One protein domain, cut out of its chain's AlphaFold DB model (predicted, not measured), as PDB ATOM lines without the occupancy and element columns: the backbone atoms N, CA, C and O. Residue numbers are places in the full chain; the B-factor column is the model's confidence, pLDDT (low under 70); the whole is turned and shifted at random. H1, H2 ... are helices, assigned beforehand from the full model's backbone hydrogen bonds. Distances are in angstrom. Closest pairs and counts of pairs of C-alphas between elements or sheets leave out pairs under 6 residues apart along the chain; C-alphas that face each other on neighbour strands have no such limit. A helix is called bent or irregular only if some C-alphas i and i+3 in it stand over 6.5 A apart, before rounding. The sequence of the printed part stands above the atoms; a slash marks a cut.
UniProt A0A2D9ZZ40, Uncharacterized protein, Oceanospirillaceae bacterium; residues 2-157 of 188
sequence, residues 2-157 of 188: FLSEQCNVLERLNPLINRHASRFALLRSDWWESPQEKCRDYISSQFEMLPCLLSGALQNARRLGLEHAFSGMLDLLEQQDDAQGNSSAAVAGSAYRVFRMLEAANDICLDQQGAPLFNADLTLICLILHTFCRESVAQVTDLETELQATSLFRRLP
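This is residues 2 to 157 of the 188 residues of an uncharacterized protein of Oceanospirillaceae bacterium (UniProt A0A2D9ZZ40). The long helix H4 runs through the middle, with H5 and H6 packed on it, while the kinked H1 crosses one end of H4. The bent H2 runs lengthwise along one side, and H3 folds back from its end to touch H6. The packing is mostly crossed. The printed part has 156 residues with six named helices, H1 to H6 in order, and no named strand: all helix. It is compact, with a radius of gyration of the C-alphas of 15.7 A and spans of 48 by 34 by 29 A.

H1, residues 2 to 26, is irregular, with C-alphas 19 and 22 at 7.8 A and a kink of 81 degrees near residue 16. H2, residues 35 to 64, was assigned as one helix by its hydrogen bonds but is bent, with C-alphas 48 and 51 at 7.1 A; its arms are H2a, residues 35 to 48, and H2b, residues 51 to 64. H1 and H2a form a hairpin; their closest C-alphas, of Ala 21 and Gln 36, are 5.2 A apart. H2b with residues 58 to 61 alone touches residues 67 to 70 of H3, residues 67 to 79, in another hairpin; the closest C-alphas, of Ala 61 and Glu 67, are 5.1 A apart. H4, residues 88 to 113, and H5, residues 123 to 132, form a hairpin at a shallow tilt of 29 degrees, closest at the C-alphas of Tyr 96 and Leu 129, 5.0 A. H3, H4 and H6, residues 135 to 153, form a bundle, helices side by side. Every O i to N i+4 pair is within hydrogen-bond range in H2a, H2b, H3, H4, H5 and H6; in H1, 14 of 21.

H1 begins at C-alpha 2 (-5.075, 43.262, -14.052) and H6 ends at C-alpha 153 (16.173, 43.916, -29.236). H4 is 36.7 A long.

The printed part has no cut and no long link. Residues 2 to 7, 81 to 85 and 155 to 157 have pLDDT under 70.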
ATOM      1  N   PHE A   2      -6.217  43.132 -14.974       42.19
ATOM      2  CA  PHE A   2      -5.075  43.262 -14.052       42.19
ATOM      3  C   PHE A   2      -5.356  43.519 -12.549       42.19
ATOM      4  O   PHE A   2      -4.611  43.021 -11.716       42.19
ATOM      5  N   LEU A   3      -6.402  44.257 -12.152       44.19
ATOM      6  CA  LEU A   3      -6.543  44.704 -10.745       44.19
ATOM      7  C   LEU A   3      -6.788  43.567  -9.728       44.19
ATOM      8  O   LEU A   3      -6.239  43.593  -8.631       44.19
ATOM      9  N   SER A   4      -7.591  42.553 -10.069       46.56
ATOM     10  CA  SER A   4      -7.868  41.425  -9.160       46.56
ATOM     11  C   SER A   4      -6.684  40.465  -9.027       46.56
ATOM     12  O   SER A   4      -6.479  39.878  -7.966       46.56
ATOM     13  N   GLU A   5      -5.893  40.317 -10.088       59.38
ATOM     14  CA  GLU A   5      -4.679  39.496 -10.095       59.38
ATOM     15  C   GLU A   5      -3.539  40.191  -9.338       59.38
ATOM     16  O   GLU A   5      -2.844  39.544  -8.560       59.38
ATOM     17  N   GLN A   6      -3.423  41.520  -9.447       60.28
ATOM     18  CA  GLN A   6      -2.452  42.331  -8.699       60.28
ATOM     19  C   GLN A   6      -2.642  42.238  -7.177       60.28
ATOM     20  O   GLN A   6      -1.670  42.029  -6.447       60.28
ATOM     21  N   CYS A   7      -3.885  42.315  -6.686       58.53
ATOM     22  CA  CYS A   7      -4.174  42.132  -5.259       58.53
ATOM     23  C   CYS A   7      -3.759  40.734  -4.767       58.53
ATOM     24  O   CYS A   7      -3.170  40.602  -3.694       58.53
ATOM     25  N   ASN A   8      -3.994  39.699  -5.579       72.75
ATOM     26  CA  ASN A   8      -3.618  38.318  -5.265       72.75
ATOM     27  C   ASN A   8      -2.087  38.140  -5.239       72.75
ATOM     28  O   ASN A   8      -1.549  37.466  -4.361       72.75
ATOM     29  N   VAL A   9      -1.360  38.795  -6.150       77.12
ATOM     30  CA  VAL A   9       0.113  38.803  -6.161       77.12
ATOM     31  C   VAL A   9       0.662  39.435  -4.882       77.12
ATOM     32  O   VAL A   9       1.479  38.815  -4.201       77.12
ATOM     33  N   LEU A  10       0.181  40.619  -4.496       81.44
ATOM     34  CA  LEU A  10       0.637  41.304  -3.280       81.44
ATOM     35  C   LEU A  10       0.372  40.491  -2.011       81.44
ATOM     36  O   LEU A  10       1.255  40.368  -1.159       81.44
ATOM     37  N   GLU A  11      -0.813  39.890  -1.887       83.69
ATOM     38  CA  GLU A  11      -1.133  39.012  -0.759       83.69
ATOM     39  C   GLU A  11      -0.166  37.830  -0.660       83.69
ATOM     40  O   GLU A  11       0.311  37.502   0.431       83.69
ATOM     41  N   ARG A  12       0.193  37.230  -1.799       85.38
ATOM     42  CA  ARG A  12       1.150  36.119  -1.855       85.38
ATOM     43  C   ARG A  12       2.588  36.555  -1.583       85.38
ATOM     44  O   ARG A  12       3.369  35.729  -1.108       85.38
ATOM     45  N   LEU A  13       2.943  37.814  -1.839       88.38
ATOM     46  CA  LEU A  13       4.265  38.377  -1.541       88.38
ATOM     47  C   LEU A  13       4.420  38.832  -0.081       88.38
ATOM     48  O   LEU A  13       5.550  38.867   0.409       88.38
ATOM     49  N   ASN A  14       3.330  39.106   0.647       90.00
ATOM     50  CA  ASN A  14       3.367  39.568   2.047       90.00
ATOM     51  C   ASN A  14       4.309  38.762   2.973       90.00
ATOM     52  O   ASN A  14       5.053  39.386   3.733       90.00
ATOM     53  N   PRO A  15       4.364  37.412   2.933       90.81
ATOM     54  CA  PRO A  15       5.304  36.652   3.763       90.81
ATOM     55  C   PRO A  15       6.778  36.974   3.469       90.81
ATOM     56  O   PRO A  15       7.606  36.973   4.380       90.81
ATOM     57  N   LEU A  16       7.112  37.258   2.207       90.81
ATOM     58  CA  LEU A  16       8.465  37.605   1.770       90.81
ATOM     59  C   LEU A  16       8.795  39.058   2.122       90.81
ATOM     60  O   LEU A  16       9.879  39.320   2.643       90.81
ATOM     61  N   ILE A  17       7.831  39.967   1.952       91.88
ATOM     62  CA  ILE A  17       7.931  41.363   2.398       91.88
ATOM     63  C   ILE A  17       8.239  41.402   3.898       91.88
ATOM     64  O   ILE A  17       9.250  41.968   4.308       91.88
ATOM     65  N   ASN A  18       7.449  40.710   4.721       91.75
ATOM     66  CA  ASN A  18       7.643  40.681   6.173       91.75
ATOM     67  C   ASN A  18       9.021  40.149   6.589       91.75
ATOM     68  O   ASN A  18       9.570  40.573   7.605       91.75
ATOM     69  N   ARG A  19       9.591  39.231   5.801       91.94
ATOM     70  CA  ARG A  19      10.889  38.611   6.082       91.94
ATOM     71  C   ARG A  19      12.080  39.454   5.624       91.94
ATOM     72  O   ARG A  19      13.141  39.378   6.243       91.94
ATOM     73  N   HIS A  20      11.938  40.201   4.531       91.31
ATOM     74  CA  HIS A  20      13.079  40.784   3.820       91.31
ATOM     75  C   HIS A  20      13.045  42.313   3.705       91.31
ATOM     76  O   HIS A  20      14.096  42.895   3.447       91.31
ATOM     77  N   ALA A  21      11.906  42.974   3.940       90.44
ATOM     78  CA  ALA A  21      11.739  44.405   3.673       90.44
ATOM     79  C   ALA A  21      12.738  45.313   4.410       90.44
ATOM     80  O   ALA A  21      13.199  46.306   3.850       90.44
ATOM     81  N   SER A  22      13.138  44.949   5.632       89.69
ATOM     82  CA  SER A  22      14.125  45.709   6.415       89.69
ATOM     83  C   SER A  22      15.484  45.844   5.722       89.69
ATOM     84  O   SER A  22      16.202  46.808   5.973       89.69
ATOM     85  N   ARG A  23      15.834  44.928   4.808       90.38
ATOM     86  CA  ARG A  23      17.083  44.992   4.031       90.38
ATOM     87  C   ARG A  23      17.102  46.177   3.065       90.38
ATOM     88  O   ARG A  23      18.163  46.735   2.816       90.38
ATOM     89  N   PHE A  24      15.940  46.576   2.549       90.00
ATOM     90  CA  PHE A  24      15.828  47.662   1.571       90.00
ATOM     91  C   PHE A  24      15.773  49.043   2.214       90.00
ATOM     92  O   PHE A  24      16.013  50.039   1.538       90.00
ATOM     93  N   ALA A  25      15.545  49.118   3.526       86.00
ATOM     94  CA  ALA A  25      15.574  50.383   4.248       86.00
ATOM     95  C   ALA A  25      16.968  51.048   4.207       86.00
ATOM     96  O   ALA A  25      17.084  52.263   4.322       86.00
ATOM     97  N   LEU A  26      18.033  50.270   3.961       83.38
ATOM     98  CA  LEU A  26      19.386  50.799   3.740       83.38
ATOM     99  C   LEU A  26      19.525  51.530   2.397       83.38
ATOM    100  O   LEU A  26      20.361  52.418   2.263       83.38
ATOM    101  N   LEU A  27      18.713  51.156   1.406       84.94
ATOM    102  CA  LEU A  27      18.693  51.765   0.074       84.94
ATOM    103  C   LEU A  27      17.715  52.944   0.009       84.94
ATOM    104  O   LEU A  27      17.855  53.831  -0.831       84.94
ATOM    105  N   ARG A  28      16.723  52.954   0.903       83.12
ATOM    106  CA  ARG A  28      15.657  53.951   0.998       83.12
ATOM    107  C   ARG A  28      15.514  54.405   2.445       83.12
ATOM    108  O   ARG A  28      14.788  53.803   3.228       83.12
ATOM    109  N   SER A  29      16.221  55.480   2.793       80.38
ATOM    110  CA  SER A  29      16.213  56.038   4.158       80.38
ATOM    111  C   SER A  29      14.808  56.396   4.666       80.38
ATOM    112  O   SER A  29      14.542  56.295   5.860       80.38
ATOM    113  N   ASP A  30      13.880  56.715   3.757       88.50
ATOM    114  CA  ASP A  30      12.466  56.975   4.034       88.50
ATOM    115  C   ASP A  30      11.665  55.726   4.457       88.50
ATOM    116  O   ASP A  30      10.493  55.836   4.813       88.50
ATOM    117  N   TRP A  31      12.269  54.532   4.421       92.25
ATOM    118  CA  TRP A  31      11.623  53.268   4.794       92.25
ATOM    119  C   TRP A  31      11.975  52.795   6.206       92.25
ATOM    120  O   TRP A  31      11.442  51.783   6.649       92.25
ATOM    121  N   TRP A  32      12.862  53.491   6.924       87.81
ATOM    122  CA  TRP A  32      13.398  53.017   8.207       87.81
ATOM    123  C   TRP A  32      12.328  52.844   9.298       87.81
ATOM    124  O   TRP A  32      12.433  51.943  10.128       87.81
ATOM    125  N   GLU A  33      11.288  53.682   9.278       89.88
ATOM    126  CA  GLU A  33      10.213  53.683  10.280       89.88
ATOM    127  C   GLU A  33       9.198  52.549  10.076       89.88
ATOM    128  O   GLU A  33       8.767  51.926  11.045       89.88
ATOM    129  N   SER A  34       8.836  52.248   8.823       93.06
ATOM    130  CA  SER A  34       7.867  51.196   8.484       93.06
ATOM    131  C   SER A  34       8.263  50.420   7.215       93.06
ATOM    132  O   SER A  34       7.580  50.479   6.190       93.06
ATOM    133  N   PRO A  35       9.363  49.641   7.242       92.19
ATOM    134  CA  PRO A  35       9.935  49.057   6.029       92.19
ATOM    135  C   PRO A  35       8.993  48.080   5.327       92.19
ATOM    136  O   PRO A  35       8.974  48.031   4.101       92.19
ATOM    137  N   GLN A  36       8.191  47.314   6.072       93.88
ATOM    138  CA  GLN A  36       7.228  46.373   5.492       93.88
ATOM    139  C   GLN A  36       6.107  47.098   4.743       93.88
ATOM    140  O   GLN A  36       5.797  46.733   3.612       93.88
ATOM    141  N   GLU A  37       5.524  48.124   5.363       93.44
ATOM    142  CA  GLU A  37       4.460  48.941   4.773       93.44
ATOM    143  C   GLU A  37       4.978  49.657   3.526       93.44
ATOM    144  O   GLU A  37       4.440  49.470   2.439       93.44
ATOM    145  N   LYS A  38       6.112  50.356   3.640       94.44
ATOM    146  CA  LYS A  38       6.725  51.079   2.519       94.44
ATOM    147  C   LYS A  38       7.124  50.166   1.365       94.44
ATOM    148  O   LYS A  38       6.922  50.523   0.208       94.44
ATOM    149  N   CYS A  39       7.660  48.980   1.660       94.00
ATOM    150  CA  CYS A  39       7.990  47.993   0.636       94.00
ATOM    151  C   CYS A  39       6.729  47.469  -0.063       94.00
ATOM    152  O   CYS A  39       6.710  47.373  -1.289       94.00
ATOM    153  N   ARG A  40       5.663  47.184   0.694       93.31
ATOM    154  CA  ARG A  40       4.371  46.756   0.146       93.31
ATOM    155  C   ARG A  40       3.755  47.826  -0.751       93.31
ATOM    156  O   ARG A  40       3.374  47.508  -1.875       93.31
ATOM    157  N   ASP A  41       3.711  49.067  -0.282       93.00
ATOM    158  CA  ASP A  41       3.167  50.205  -1.027       93.00
ATOM    159  C   ASP A  41       3.966  50.459  -2.304       93.00
ATOM    160  O   ASP A  41       3.393  50.677  -3.371       93.00
ATOM    161  N   TYR A  42       5.296  50.370  -2.218       93.50
ATOM    162  CA  TYR A  42       6.164  50.504  -3.378       93.50
ATOM    163  C   TYR A  42       5.881  49.418  -4.418       93.50
ATOM    164  O   TYR A  42       5.648  49.751  -5.576       93.50
ATOM    165  N   ILE A  43       5.844  48.140  -4.022       92.62
ATOM    166  CA  ILE A  43       5.528  47.042  -4.949       92.62
ATOM    167  C   ILE A  43       4.135  47.255  -5.560       92.62
ATOM    168  O   ILE A  43       4.002  47.155  -6.777       92.62
ATOM    169  N   SER A  44       3.123  47.608  -4.755       91.81
ATOM    170  CA  SER A  44       1.764  47.890  -5.250       91.81
ATOM    171  C   SER A  44       1.777  48.965  -6.326       91.81
ATOM    172  O   SER A  44       1.286  48.747  -7.430       91.81
ATOM    173  N   SER A  45       2.445  50.085  -6.046       92.69
ATOM    174  CA  SER A  45       2.575  51.192  -6.987       92.69
ATOM    175  C   SER A  45       3.267  50.774  -8.290       92.69
ATOM    176  O   SER A  45       2.827  51.174  -9.364       92.69
ATOM    177  N   GLN A  46       4.304  49.929  -8.238       92.56
ATOM    178  CA  GLN A  46       4.976  49.439  -9.450       92.56
ATOM    179  C   GLN A  46       4.043  48.593 -10.329       92.56
ATOM    180  O   GLN A  46       4.018  48.769 -11.549       92.56
ATOM    181  N   PHE A  47       3.237  47.713  -9.728       90.00
ATOM    182  CA  PHE A  47       2.247  46.917 -10.460       90.00
ATOM    183  C   PHE A  47       1.099  47.766 -11.016       90.00
ATOM    184  O   PHE A  47       0.687  47.567 -12.160       90.00
ATOM    185  N   GLU A  48       0.605  48.733 -10.245       89.88
ATOM    186  CA  GLU A  48      -0.439  49.668 -10.681       89.88
ATOM    187  C   GLU A  48       0.020  50.530 -11.864       89.88
ATOM    188  O   GLU A  48      -0.756  50.790 -12.784       89.88
ATOM    189  N   MET A  49       1.294  50.933 -11.875       90.81
ATOM    190  CA  MET A  49       1.879  51.743 -12.945       90.81
ATOM    191  C   MET A  49       2.221  50.942 -14.204       90.81
ATOM    192  O   MET A  49       2.392  51.537 -15.273       90.81
ATOM    193  N   LEU A  50       2.295  49.611 -14.120       89.94
ATOM    194  CA  LEU A  50       2.736  48.744 -15.212       89.94
ATOM    195  C   LEU A  50       1.966  48.967 -16.532       89.94
ATOM    196  O   LEU A  50       2.620  49.141 -17.560       89.94
ATOM    197  N   PRO A  51       0.620  49.073 -16.563       89.75
ATOM    198  CA  PRO A  51      -0.109  49.333 -17.809       89.75
ATOM    199  C   PRO A  51       0.261  50.676 -18.455       89.75
ATOM    200  O   PRO A  51       0.372  50.781 -19.681       89.75
ATOM    201  N   CYS A  52       0.486  51.709 -17.636       90.69
ATOM    202  CA  CYS A  52       0.935  53.015 -18.109       90.69
ATOM    203  C   CYS A  52       2.367  52.946 -18.651       90.69
ATOM    204  O   CYS A  52       2.641  53.510 -19.712       90.69
ATOM    205  N   LEU A  53       3.259  52.218 -17.971       91.50
ATOM    206  CA  LEU A  53       4.635  51.993 -18.417       91.50
ATOM    207  C   LEU A  53       4.682  51.268 -19.762       91.50
ATOM    208  O   LEU A  53       5.358  51.737 -20.674       91.50
ATOM    209  N   LEU A  54       3.920  50.184 -19.919       93.38
ATOM    210  CA  LEU A  54       3.833  49.432 -21.173       93.38
ATOM    211  C   LEU A  54       3.252  50.283 -22.311       93.38
ATOM    212  O   LEU A  54       3.752  50.246 -23.434       93.38
ATOM    213  N   SER A  55       2.245  51.111 -22.022       92.88
ATOM    214  CA  SER A  55       1.668  52.032 -23.012       92.88
ATOM    215  C   SER A  55       2.676  53.091 -23.474       92.88
ATOM    216  O   SER A  55       2.766  53.384 -24.667       92.88
ATOM    217  N   GLY A  56       3.455  53.656 -22.545       93.25
ATOM    218  CA  GLY A  56       4.536  54.590 -22.864       93.25
ATOM    219  C   GLY A  56       5.668  53.921 -23.647       93.25
ATOM    220  O   GLY A  56       6.142  54.464 -24.644       93.25
ATOM    221  N   ALA A  57       6.041  52.704 -23.258       93.44
ATOM    222  CA  ALA A  57       7.057  51.917 -23.941       93.44
ATOM    223  C   ALA A  57       6.656  51.546 -25.366       93.44
ATOM    224  O   ALA A  57       7.486  51.638 -26.261       93.44
ATOM    225  N   LEU A  58       5.382  51.241 -25.622       94.56
ATOM    226  CA  LEU A  58       4.885  51.019 -26.979       94.56
ATOM    227  C   LEU A  58       5.060  52.264 -27.863       94.56
ATOM    228  O   LEU A  58       5.432  52.159 -29.032       94.56
ATOM    229  N   GLN A  59       4.816  53.459 -27.319       93.75
ATOM    230  CA  GLN A  59       5.046  54.710 -28.049       93.75
ATOM    231  C   GLN A  59       6.537  54.929 -28.331       93.75
ATOM    232  O   GLN A  59       6.898  55.334 -29.438       93.75
ATOM    233  N   ASN A  60       7.409  54.627 -27.369       91.81
ATOM    234  CA  ASN A  60       8.857  54.696 -27.567       91.81
ATOM    235  C   ASN A  60       9.337  53.651 -28.586       91.81
ATOM    236  O   ASN A  60      10.080  53.996 -29.502       91.81
ATOM    237  N   ALA A  61       8.841  52.416 -28.517       92.06
ATOM    238  CA  ALA A  61       9.134  51.353 -29.474       92.06
ATOM    239  C   ALA A  61       8.759  51.764 -30.903       92.06
ATOM    240  O   ALA A  61       9.574  51.608 -31.808       92.06
ATOM    241  N   ARG A  62       7.578  52.372 -31.100       91.38
ATOM    242  CA  ARG A  62       7.155  52.964 -32.386       91.38
ATOM    243  C   ARG A  62       8.151  53.991 -32.902       91.38
ATOM    244  O   ARG A  62       8.582  53.933 -34.049       91.38
ATOM    245  N   ARG A  63       8.572  54.917 -32.038       89.50
ATOM    246  CA  ARG A  63       9.547  55.959 -32.398       89.50
ATOM    247  C   ARG A  63      10.920  55.390 -32.753       89.50
ATOM    248  O   ARG A  63      11.609  55.967 -33.589       89.50
ATOM    249  N   LEU A  64      11.311  54.284 -32.125       87.75
ATOM    250  CA  LEU A  64      12.595  53.615 -32.333       87.75
ATOM    251  C   LEU A  64      12.542  52.523 -33.417       87.75
ATOM    252  O   LEU A  64      13.575  51.925 -33.718       87.75
ATOM    253  N   GLY A  65      11.376  52.249 -34.013       89.00
ATOM    254  CA  GLY A  65      11.198  51.167 -34.988       89.00
ATOM    255  C   GLY A  65      11.375  49.763 -34.394       89.00
ATOM    256  O   GLY A  65      11.839  48.859 -35.081       89.00
ATOM    257  N   LEU A  66      11.052  49.586 -33.110       91.00
ATOM    258  CA  LEU A  66      11.207  48.344 -32.338       91.00
ATOM    259  C   LEU A  66       9.860  47.688 -31.989       91.00
ATOM    260  O   LEU A  66       9.791  46.864 -31.084       91.00
ATOM    261  N   GLU A  67       8.782  48.041 -32.691       92.12
ATOM    262  CA  GLU A  67       7.422  47.558 -32.402       92.12
ATOM    263  C   GLU A  67       7.331  46.031 -32.383       92.12
ATOM    264  O   GLU A  67       6.772  45.462 -31.454       92.12
ATOM    265  N   HIS A  68       7.943  45.366 -33.365       91.38
ATOM    266  CA  HIS A  68       7.944  43.906 -33.442       91.38
ATOM    267  C   HIS A  68       8.713  43.250 -32.290       91.38
ATOM    268  O   HIS A  68       8.254  42.243 -31.757       91.38
ATOM    269  N   ALA A  69       9.848  43.826 -31.882       92.00
ATOM    270  CA  ALA A  69      10.614  43.337 -30.737       92.00
ATOM    271  C   ALA A  69       9.829  43.525 -29.431       92.00
ATOM    272  O   ALA A  69       9.778  42.621 -28.602       92.00
ATOM    273  N   PHE A  70       9.162  44.675 -29.284       93.94
ATOM    274  CA  PHE A  70       8.315  44.970 -28.135       93.94
ATOM    275  C   PHE A  70       7.109  44.030 -28.045       93.94
ATOM    276  O   PHE A  70       6.858  43.479 -26.979       93.94
ATOM    277  N   SER A  71       6.396  43.791 -29.148       93.06
ATOM    278  CA  SER A  71       5.301  42.814 -29.177       93.06
ATOM    279  C   SER A  71       5.795  41.400 -28.872       93.06
ATOM    280  O   SER A  71       5.231  40.752 -28.000       93.06
ATOM    281  N   GLY A  72       6.897  40.961 -29.492       92.69
ATOM    282  CA  GLY A  72       7.467  39.639 -29.223       92.69
ATOM    283  C   GLY A  72       7.906  39.449 -27.767       92.69
ATOM    284  O   GLY A  72       7.776  38.359 -27.222       92.69
ATOM    285  N   MET A  73       8.377  40.510 -27.107       94.44
ATOM    286  CA  MET A  73       8.671  40.488 -25.671       94.44
ATOM    287  C   MET A  73       7.410  40.247 -24.830       94.44
ATOM    288  O   MET A  73       7.457  39.457 -23.890       94.44
ATOM    289  N   LEU A  74       6.298  40.912 -25.154       92.94
ATOM    290  CA  LEU A  74       5.030  40.709 -24.447       92.94
ATOM    291  C   LEU A  74       4.497  39.289 -24.665       92.94
ATOM    292  O   LEU A  74       4.134  38.635 -23.691       92.94
ATOM    293  N   ASP A  75       4.561  38.781 -25.897       90.50
ATOM    294  CA  ASP A  75       4.147  37.411 -26.220       90.50
ATOM    295  C   ASP A  75       4.960  36.367 -25.427       90.50
ATOM    296  O   ASP A  75       4.408  35.378 -24.943       90.50
ATOM    297  N   LEU A  76       6.274  36.581 -25.254       89.31
ATOM    298  CA  LEU A  76       7.122  35.708 -24.431       89.31
ATOM    299  C   LEU A  76       6.719  35.731 -22.955       89.31
ATOM    300  O   LEU A  76       6.710  34.680 -22.314       89.31
ATOM    301  N   LEU A  77       6.410  36.912 -22.414       88.44
ATOM    302  CA  LEU A  77       5.991  37.051 -21.021       88.44
ATOM    303  C   LEU A  77       4.644  36.363 -20.771       88.44
ATOM    304  O   LEU A  77       4.501  35.692 -19.753       88.44
ATOM    305  N   GLU A  78       3.701  36.457 -21.712       84.88
ATOM    306  CA  GLU A  78       2.406  35.771 -21.622       84.88
ATOM    307  C   GLU A  78       2.561  34.242 -21.659       84.88
ATOM    308  O   GLU A  78       2.019  33.544 -20.806       84.88
ATOM    309  N   GLN A  79       3.367  33.703 -22.582       81.25
ATOM    310  CA  GLN A  79       3.589  32.250 -22.709       81.25
ATOM    311  C   GLN A  79       4.255  31.616 -21.481       81.25
ATOM    312  O   GLN A  79       4.173  30.405 -21.267       81.25
ATOM    313  N   GLN A  80       4.977  32.415 -20.700       72.56
ATOM    314  CA  GLN A  80       5.737  31.944 -19.552       72.56
ATOM    315  C   GLN A  80       4.941  31.950 -18.238       72.56
ATOM    316  O   GLN A  80       5.434  31.391 -17.252       72.56
ATOM    317  N   ASP A  81       3.735  32.524 -18.221       64.31
ATOM    318  CA  ASP A  81       2.892  32.613 -17.022       64.31
ATOM    319  C   ASP A  81       2.077  31.322 -16.766       64.31
ATOM    320  O   ASP A  81       1.731  31.001 -15.630       64.31
ATOM    321  N   ASP A  82       1.884  30.483 -17.792       51.59
ATOM    322  CA  ASP A  82       1.034  29.279 -17.733       51.59
ATOM    323  C   ASP A  82       1.602  28.098 -16.908       51.59
ATOM    324  O   ASP A  82       0.938  27.070 -16.739       51.59
ATOM    325  N   ALA A  83       2.827  28.195 -16.372       47.94
ATOM    326  CA  ALA A  83       3.566  27.036 -15.849       47.94
ATOM    327  C   ALA A  83       3.916  27.054 -14.345       47.94
ATOM    328  O   ALA A  83       4.647  26.167 -13.890       47.94
ATOM    329  N   GLN A  84       3.449  28.016 -13.537       56.94
ATOM    330  CA  GLN A  84       4.000  28.215 -12.183       56.94
ATOM    331  C   GLN A  84       3.020  27.944 -11.027       56.94
ATOM    332  O   GLN A  84       1.899  28.437 -10.970       56.94
ATOM    333  N   GLY A  85       3.467  27.129 -10.062       60.22
ATOM    334  CA  GLY A  85       2.686  26.740  -8.883       60.22
ATOM    335  C   GLY A  85       2.380  27.895  -7.917       60.22
ATOM    336  O   GLY A  85       3.086  28.893  -7.857       60.22
ATOM    337  N   ASN A  86       1.363  27.724  -7.069       70.06
ATOM    338  CA  ASN A  86       0.789  28.777  -6.207       70.06
ATOM    339  C   ASN A  86       1.645  29.238  -4.998       70.06
ATOM    340  O   ASN A  86       1.112  29.820  -4.055       70.06
ATOM    341  N   SER A  87       2.955  28.977  -4.967       80.75
ATOM    342  CA  SER A  87       3.806  29.357  -3.822       80.75
ATOM    343  C   SER A  87       4.259  30.824  -3.881       80.75
ATOM    344  O   SER A  87       4.497  31.346  -4.966       80.75
ATOM    345  N   SER A  88       4.478  31.476  -2.730       80.56
ATOM    346  CA  SER A  88       4.985  32.863  -2.667       80.56
ATOM    347  C   SER A  88       6.287  33.073  -3.448       80.56
ATOM    348  O   SER A  88       6.453  34.090  -4.109       80.56
ATOM    349  N   ALA A  89       7.207  32.103  -3.396       80.25
ATOM    350  CA  ALA A  89       8.480  32.182  -4.114       80.25
ATOM    351  C   ALA A  89       8.311  32.028  -5.635       80.25
ATOM    352  O   ALA A  89       9.067  32.630  -6.389       80.25
ATOM    353  N   ALA A  90       7.323  31.247  -6.083       81.19
ATOM    354  CA  ALA A  90       6.990  31.134  -7.502       81.19
ATOM    355  C   ALA A  90       6.355  32.431  -8.020       81.19
ATOM    356  O   ALA A  90       6.777  32.942  -9.047       81.19
ATOM    357  N   VAL A  91       5.444  33.036  -7.252       84.94
ATOM    358  CA  VAL A  91       4.853  34.346  -7.585       84.94
ATOM    359  C   VAL A  91       5.918  35.440  -7.650       84.94
ATOM    360  O   VAL A  91       5.924  36.230  -8.587       84.94
ATOM    361  N   ALA A  92       6.851  35.459  -6.693       85.12
ATOM    362  CA  ALA A  92       8.001  36.357  -6.745       85.12
ATOM    363  C   ALA A  92       8.877  36.100  -7.979       85.12
ATOM    364  O   ALA A  92       9.368  37.052  -8.567       85.12
ATOM    365  N   GLY A  93       9.047  34.837  -8.384       85.81
ATOM    366  CA  GLY A  93       9.769  34.457  -9.597       85.81
ATOM    367  C   GLY A  93       9.100  34.951 -10.884       85.81
ATOM    368  O   GLY A  93       9.781  35.555 -11.709       85.81
ATOM    369  N   SER A  94       7.784  34.755 -11.039       87.06
ATOM    370  CA  SER A  94       7.021  35.283 -12.187       87.06
ATOM    371  C   SER A  94       7.079  36.816 -12.227       87.06
ATOM    372  O   SER A  94       7.489  37.402 -13.229       87.06
ATOM    373  N   ALA A  95       6.811  37.480 -11.097       89.50
ATOM    374  CA  ALA A  95       6.933  38.931 -10.987       89.50
ATOM    375  C   ALA A  95       8.347  39.423 -11.338       89.50
ATOM    376  O   ALA A  95       8.501  40.373 -12.104       89.50
ATOM    377  N   TYR A  96       9.381  38.772 -10.793       92.06
ATOM    378  CA  TYR A  96      10.775  39.119 -11.056       92.06
ATOM    379  C   TYR A  96      11.090  39.049 -12.546       92.06
ATOM    380  O   TYR A  96      11.647  39.991 -13.094       92.06
ATOM    381  N   ARG A  97      10.672  37.972 -13.211       91.38
ATOM    382  CA  ARG A  97      10.868  37.764 -14.647       91.38
ATOM    383  C   ARG A  97      10.269  38.888 -15.487       91.38
ATOM    384  O   ARG A  97      10.943  39.377 -16.389       91.38
ATOM    385  N   VAL A  98       9.046  39.325 -15.176       92.06
ATOM    386  CA  VAL A  98       8.409  40.450 -15.877       92.06
ATOM    387  C   VAL A  98       9.267  41.703 -15.744       92.06
ATOM    388  O   VAL A  98       9.703  42.253 -16.749       92.06
ATOM    389  N   PHE A  99       9.563  42.137 -14.518       94.06
ATOM    390  CA  PHE A  99      10.324  43.371 -14.307       94.06
ATOM    391  C   PHE A  99      11.755  43.281 -14.856       94.06
ATOM    392  O   PHE A  99      12.216  44.235 -15.483       94.06
ATOM    393  N   ARG A 100      12.417  42.127 -14.718       95.12
ATOM    394  CA  ARG A 100      13.764  41.888 -15.245       95.12
ATOM    395  C   ARG A 100      13.799  41.937 -16.772       95.12
ATOM    396  O   ARG A 100      14.739  42.493 -17.328       95.12
ATOM    397  N   MET A 101      12.776  41.418 -17.459       94.88
ATOM    398  CA  MET A 101      12.667  41.512 -18.921       94.88
ATOM    399  C   MET A 101      12.526  42.960 -19.383       94.88
ATOM    400  O   MET A 101      13.203  43.377 -20.322       94.88
ATOM    401  N   LEU A 102      11.685  43.742 -18.701       95.06
ATOM    402  CA  LEU A 102      11.511  45.160 -19.011       95.06
ATOM    403  C   LEU A 102      12.808  45.946 -18.771       95.06
ATOM    404  O   LEU A 102      13.174  46.774 -19.602       95.06
ATOM    405  N   GLU A 103      13.521  45.660 -17.679       95.69
ATOM    406  CA  GLU A 103      14.823  46.262 -17.371       95.69
ATOM    407  C   GLU A 103      15.874  45.902 -18.432       95.69
ATOM    408  O   GLU A 103      16.457  46.797 -19.040       95.69
ATOM    409  N   ALA A 104      16.045  44.614 -18.753       94.69
ATOM    410  CA  ALA A 104      17.006  44.162 -19.759       94.69
ATOM    411  C   ALA A 104      16.717  44.744 -21.155       94.69
ATOM    412  O   ALA A 104      17.631  45.180 -21.858       94.69
ATOM    413  N   ALA A 105      15.445  44.800 -21.560       93.94
ATOM    414  CA  ALA A 105      15.045  45.444 -22.808       93.94
ATOM    415  C   ALA A 105      15.359  46.950 -22.801       93.94
ATOM    416  O   ALA A 105      15.788  47.495 -23.823       93.94
ATOM    417  N   ASN A 106      15.175  47.621 -21.659       94.25
ATOM    418  CA  ASN A 106      15.515  49.032 -21.501       94.25
ATOM    419  C   ASN A 106      17.016  49.279 -21.659       94.25
ATOM    420  O   ASN A 106      17.402  50.172 -22.412       94.25
ATOM    421  N   ASP A 107      17.842  48.468 -20.997       92.25
ATOM    422  CA  ASP A 107      19.302  48.568 -21.029       92.25
ATOM    423  C   ASP A 107      19.841  48.358 -22.445       92.25
ATOM    424  O   ASP A 107      20.658  49.138 -22.933       92.25
ATOM    425  N   ILE A 108      19.316  47.357 -23.158       91.12
ATOM    426  CA  ILE A 108      19.684  47.101 -24.555       91.12
ATOM    427  C   ILE A 108      19.256  48.261 -25.458       91.12
ATOM    428  O   ILE A 108      19.991  48.642 -26.371       91.12
ATOM    429  N   CYS A 109      18.076  48.842 -25.227       89.69
ATOM    430  CA  CYS A 109      17.637  50.007 -25.987       89.69
ATOM    431  C   CYS A 109      18.529  51.223 -25.710       89.69
ATOM    432  O   CYS A 109      18.933  51.906 -26.650       89.69
ATOM    433  N   LEU A 110      18.904  51.464 -24.455       89.19
ATOM    434  CA  LEU A 110      19.844  52.523 -24.099       89.19
ATOM    435  C   LEU A 110      21.196  52.332 -24.793       89.19
ATOM    436  O   LEU A 110      21.683  53.271 -25.422       89.19
ATOM    437  N   ASP A 111      21.753  51.122 -24.744       88.81
ATOM    438  CA  ASP A 111      23.042  50.784 -25.356       88.81
ATOM    439  C   ASP A 111      23.017  50.921 -26.889       88.81
ATOM    440  O   ASP A 111      23.880  51.562 -27.490       88.81
ATOM    441  N   GLN A 112      21.991  50.375 -27.548       85.81
ATOM    442  CA  GLN A 112      21.976  50.255 -29.012       85.81
ATOM    443  C   GLN A 112      21.253  51.391 -29.737       85.81
ATOM    444  O   GLN A 112      21.507  51.630 -30.921       85.81
ATOM    445  N   GLN A 113      20.319  52.063 -29.064       83.25
ATOM    446  CA  GLN A 113      19.499  53.139 -29.634       83.25
ATOM    447  C   GLN A 113      19.890  54.517 -29.115       83.25
ATOM    448  O   GLN A 113      19.479  55.519 -29.702       83.25
ATOM    449  N   GLY A 114      20.646  54.583 -28.014       85.69
ATOM    450  CA  GLY A 114      20.911  55.832 -27.306       85.69
ATOM    451  C   GLY A 114      19.656  56.436 -26.667       85.69
ATOM    452  O   GLY A 114      19.641  57.628 -26.365       85.69
ATOM    453  N   ALA A 115      18.589  55.648 -26.507       87.25
ATOM    454  CA  ALA A 115      17.320  56.090 -25.944       87.25
ATOM    455  C   ALA A 115      16.639  54.940 -25.184       87.25
ATOM    456  O   ALA A 115      16.630  53.812 -25.682       87.25
ATOM    457  N   PRO A 116      16.046  55.211 -24.007       91.31
ATOM    458  CA  PRO A 116      15.367  54.185 -23.239       91.31
ATOM    459  C   PRO A 116      14.052  53.773 -23.895       91.31
ATOM    460  O   PRO A 116      13.370  54.566 -24.552       91.31
ATOM    461  N   LEU A 117      13.670  52.526 -23.650       91.62
ATOM    462  CA  LEU A 117      12.341  52.024 -23.962       91.62
ATOM    463  C   LEU A 117      11.334  52.461 -22.889       91.62
ATOM    464  O   LEU A 117      10.232  52.905 -23.214       91.62
ATOM    465  N   PHE A 118      11.742  52.423 -21.619       92.69
ATOM    466  CA  PHE A 118      10.956  52.815 -20.453       92.69
ATOM    467  C   PHE A 118      11.570  54.046 -19.780       92.69
ATOM    468  O   PHE A 118      12.757  54.078 -19.476       92.69
ATOM    469  N   ASN A 119      10.743  55.047 -19.475       87.56
ATOM    470  CA  ASN A 119      11.178  56.266 -18.776       87.56
ATOM    471  C   ASN A 119      11.167  56.127 -17.241       87.56
ATOM    472  O   ASN A 119      11.232  57.130 -16.534       87.56
ATOM    473  N   ALA A 120      11.023  54.906 -16.725       88.88
ATOM    474  CA  ALA A 120      10.980  54.620 -15.299       88.88
ATOM    475  C   ALA A 120      12.191  53.791 -14.885       88.88
ATOM    476  O   ALA A 120      12.668  52.953 -15.646       88.88
ATOM    477  N   ASP A 121      12.650  54.029 -13.661       89.88
ATOM    478  CA  ASP A 121      13.667  53.211 -13.015       89.88
ATOM    479  C   ASP A 121      13.026  51.912 -12.503       89.88
ATOM    480  O   ASP A 121      12.125  51.941 -11.659       89.88
ATOM    481  N   LEU A 122      13.486  50.783 -13.046       93.31
ATOM    482  CA  LEU A 122      13.021  49.439 -12.708       93.31
ATOM    483  C   LEU A 122      13.984  48.706 -11.761       93.31
ATOM    484  O   LEU A 122      13.683  47.601 -11.311       93.31
ATOM    485  N   THR A 123      15.121  49.306 -11.408       92.50
ATOM    486  CA  THR A 123      16.199  48.613 -10.701       92.50
ATOM    487  C   THR A 123      15.814  48.250  -9.276       92.50
ATOM    488  O   THR A 123      16.054  47.126  -8.833       92.50
ATOM    489  N   LEU A 124      15.160  49.154  -8.540       93.25
ATOM    490  CA  LEU A 124      14.766  48.864  -7.158       93.25
ATOM    491  C   LEU A 124      13.706  47.752  -7.086       93.25
ATOM    492  O   LEU A 124      13.799  46.879  -6.223       93.25
ATOM    493  N   ILE A 125      12.723  47.742  -7.991       94.00
ATOM    494  CA  ILE A 125      11.716  46.673  -8.025       94.00
ATOM    495  C   ILE A 125      12.329  45.334  -8.450       94.00
ATOM    496  O   ILE A 125      12.037  44.319  -7.815       94.00
ATOM    497  N   CYS A 126      13.248  45.333  -9.422       94.06
ATOM    498  CA  CYS A 126      14.008  44.140  -9.800       94.06
ATOM    499  C   CYS A 126      14.814  43.598  -8.616       94.06
ATOM    500  O   CYS A 126      14.712  42.417  -8.300       94.06
ATOM    501  N   LEU A 127      15.529  44.455  -7.882       93.56
ATOM    502  CA  LEU A 127      16.307  44.058  -6.706       93.56
ATOM    503  C   LEU A 127      15.434  43.444  -5.597       93.56
ATOM    504  O   LEU A 127      15.804  42.439  -4.974       93.56
ATOM    505  N   ILE A 128      14.274  44.047  -5.327       93.81
ATOM    506  CA  ILE A 128      13.338  43.548  -4.314       93.81
ATOM    507  C   ILE A 128      12.843  42.153  -4.698       93.81
ATOM    508  O   ILE A 128      12.929  41.222  -3.894       93.81
ATOM    509  N   LEU A 129      12.375  41.991  -5.936       92.31
ATOM    510  CA  LEU A 129      11.833  40.727  -6.429       92.31
ATOM    511  C   LEU A 129      12.917  39.647  -6.576       92.31
ATOM    512  O   LEU A 129      12.670  38.500  -6.200       92.31
ATOM    513  N   HIS A 130      14.132  40.021  -6.984       92.75
ATOM    514  CA  HIS A 130      15.317  39.156  -6.966       92.75
ATOM    515  C   HIS A 130      15.577  38.604  -5.557       92.75
ATOM    516  O   HIS A 130      15.859  37.427  -5.365       92.75
ATOM    517  N   THR A 131      15.469  39.451  -4.530       91.00
ATOM    518  CA  THR A 131      15.678  39.028  -3.134       91.00
ATOM    519  C   THR A 131      14.575  38.087  -2.638       91.00
ATOM    520  O   THR A 131      14.793  37.304  -1.712       91.00
ATOM    521  N   PHE A 132      13.372  38.191  -3.206       89.88
ATOM    522  CA  PHE A 132      12.217  37.373  -2.840       89.88
ATOM    523  C   PHE A 132      12.233  36.000  -3.513       89.88
ATOM    524  O   PHE A 132      11.747  35.025  -2.927       89.88
ATOM    525  N   CYS A 133      12.787  35.898  -4.722       82.75
ATOM    526  CA  CYS A 133      12.994  34.618  -5.378       82.75
ATOM    527  C   CYS A 133      14.266  33.929  -4.843       82.75
ATOM    528  O   CYS A 133      15.136  34.526  -4.211       82.75
ATOM    529  N   ARG A 134      14.343  32.602  -4.991       79.19
ATOM    530  CA  ARG A 134      15.530  31.848  -4.558       79.19
ATOM    531  C   ARG A 134      16.691  32.190  -5.489       79.19
ATOM    532  O   ARG A 134      16.477  32.255  -6.692       79.19
ATOM    533  N   GLU A 135      17.906  32.288  -4.957       82.25
ATOM    534  CA  GLU A 135      19.108  32.661  -5.723       82.25
ATOM    535  C   GLU A 135      19.299  31.824  -7.001       82.25
ATOM    536  O   GLU A 135      19.565  32.366  -8.067       82.25
ATOM    537  N   SER A 136      19.042  30.514  -6.940       82.50
ATOM    538  CA  SER A 136      19.102  29.642  -8.121       82.50
ATOM    539  C   SER A 136      18.057  29.984  -9.193       82.50
ATOM    540  O   SER A 136      18.308  29.803 -10.376       82.50
ATOM    541  N   VAL A 137      16.868  30.442  -8.791       83.25
ATOM    542  CA  VAL A 137      15.797  30.855  -9.713       83.25
ATOM    543  C   VAL A 137      16.131  32.212 -10.324       83.25
ATOM    544  O   VAL A 137      15.925  32.395 -11.521       83.25
ATOM    545  N   ALA A 138      16.669  33.130  -9.519       86.75
ATOM    546  CA  ALA A 138      17.106  34.440  -9.978       86.75
ATOM    547  C   ALA A 138      18.178  34.316 -11.069       86.75
ATOM    548  O   ALA A 138      17.963  34.794 -12.173       86.75
ATOM    549  N   GLN A 139      19.241  33.545 -10.813       88.88
ATOM    550  CA  GLN A 139      20.342  33.335 -11.761       88.88
ATOM    551  C   GLN A 139      19.884  32.745 -13.101       88.88
ATOM    552  O   GLN A 139      20.324  33.182 -14.162       88.88
ATOM    553  N   VAL A 140      18.994  31.745 -13.065       89.31
ATOM    554  CA  VAL A 140      18.427  31.158 -14.290       89.31
ATOM    555  C   VAL A 140      17.571  32.186 -15.024       89.31
ATOM    556  O   VAL A 140      17.693  32.325 -16.236       89.31
ATOM    557  N   THR A 141      16.745  32.937 -14.289       89.50
ATOM    558  CA  THR A 141      15.890  33.978 -14.871       89.50
ATOM    559  C   THR A 141      16.723  35.080 -15.512       89.50
ATOM    560  O   THR A 141      16.390  35.498 -16.614       89.50
ATOM    561  N   ASP A 142      17.811  35.513 -14.878       92.81
ATOM    562  CA  ASP A 142      18.706  36.542 -15.408       92.81
ATOM    563  C   ASP A 142      19.329  36.100 -16.729       92.81
ATOM    564  O   ASP A 142      19.224  36.812 -17.726       92.81
ATOM    565  N   LEU A 143      19.890  34.888 -16.765       92.94
ATOM    566  CA  LEU A 143      20.504  34.340 -17.970       92.94
ATOM    567  C   LEU A 143      19.489  34.179 -19.112       92.94
ATOM    568  O   LEU A 143      19.762  34.575 -20.245       92.94
ATOM    569  N   GLU A 144      18.321  33.594 -18.829       92.38
ATOM    570  CA  GLU A 144      17.252  33.429 -19.822       92.38
ATOM    571  C   GLU A 144      16.778  34.783 -20.352       92.38
ATOM    572  O   GLU A 144      16.667  34.971 -21.565       92.38
ATOM    573  N   THR A 145      16.551  35.737 -19.449       92.69
ATOM    574  CA  THR A 145      16.056  37.071 -19.783       92.69
ATOM    575  C   THR A 145      17.058  37.841 -20.629       92.69
ATOM    576  O   THR A 145      16.676  38.427 -21.638       92.69
ATOM    577  N   GLU A 146      18.345  37.809 -20.285       93.00
ATOM    578  CA  GLU A 146      19.388  38.479 -21.064       93.00
ATOM    579  C   GLU A 146      19.498  37.912 -22.478       93.00
ATOM    580  O   GLU A 146      19.588  38.675 -23.444       93.00
ATOM    581  N   LEU A 147      19.439  36.586 -22.629       92.94
ATOM    582  CA  LEU A 147      19.461  35.936 -23.939       92.94
ATOM    583  C   LEU A 147      18.231  36.307 -24.773       92.94
ATOM    584  O   LEU A 147      18.367  36.661 -25.947       92.94
ATOM    585  N   GLN A 148      17.044  36.260 -24.170       93.44
ATOM    586  CA  GLN A 148      15.781  36.588 -24.829       93.44
ATOM    587  C   GLN A 148      15.722  38.066 -25.227       93.44
ATOM    588  O   GLN A 148      15.530  38.371 -26.408       93.44
ATOM    589  N   ALA A 149      15.977  38.982 -24.293       92.31
ATOM    590  CA  ALA A 149      16.004  40.416 -24.555       92.31
ATOM    591  C   ALA A 149      17.053  40.763 -25.622       92.31
ATOM    592  O   ALA A 149      16.759  41.504 -26.562       92.31
ATOM    593  N   THR A 150      18.242  40.152 -25.560       91.81
ATOM    594  CA  THR A 150      19.261  40.310 -26.606       91.81
ATOM    595  C   THR A 150      18.746  39.806 -27.947       91.81
ATOM    596  O   THR A 150      18.880  40.503 -28.942       91.81
ATOM    597  N   SER A 151      18.132  38.627 -28.020       91.19
ATOM    598  CA  SER A 151      17.635  38.098 -29.294       91.19
ATOM    599  C   SER A 151      16.540  38.962 -29.934       91.19
ATOM    600  O   SER A 151      16.506  39.079 -31.158       91.19
ATOM    601  N   LEU A 152      15.692  39.597 -29.120       91.25
ATOM    602  CA  LEU A 152      14.596  40.449 -29.580       91.25
ATOM    603  C   LEU A 152      15.061  41.852 -29.974       91.25
ATOM    604  O   LEU A 152      14.693  42.358 -31.032       91.25
ATOM    605  N   PHE A 153      15.851  42.493 -29.113       88.62
ATOM    606  CA  PHE A 153      16.173  43.916 -29.236       88.62
ATOM    607  C   PHE A 153      17.527  44.182 -29.886       88.62
ATOM    608  O   PHE A 153      17.803  45.325 -30.256       88.62
ATOM    609  N   ARG A 154      18.370  43.155 -30.073       81.56
ATOM    610  CA  ARG A 154      19.653  43.332 -30.751       81.56
ATOM    611  C   ARG A 154      19.432  43.695 -32.208       81.56
ATOM    612  O   ARG A 154      19.046  42.867 -33.032       81.56
ATOM    613  N   ARG A 155      19.797  44.924 -32.561       68.00
ATOM    614  CA  ARG A 155      20.002  45.283 -33.959       68.00
ATOM    615  C   ARG A 155      21.223  44.525 -34.477       68.00
ATOM    616  O   ARG A 155      22.329  44.664 -33.956       68.00
ATOM    617  N   LEU A 156      21.041  43.759 -35.554       54.00
ATOM    618  CA  LEU A 156      22.148  43.484 -36.475       54.00
ATOM    619  C   LEU A 156      22.761  44.838 -36.861       54.00
ATOM    620  O   LEU A 156      21.992  45.789 -37.006       54.00
ATOM    621  N   PRO A 157      24.095  44.957 -36.994       52.00
ATOM    622  CA  PRO A 157      24.766  46.233 -37.212       52.00
ATOM    623  C   PRO A 157      24.254  46.872 -38.503       52.00
ATOM    624  O   PRO A 157      24.758  46.630 -39.596       52.00
TER     625      PRO A 157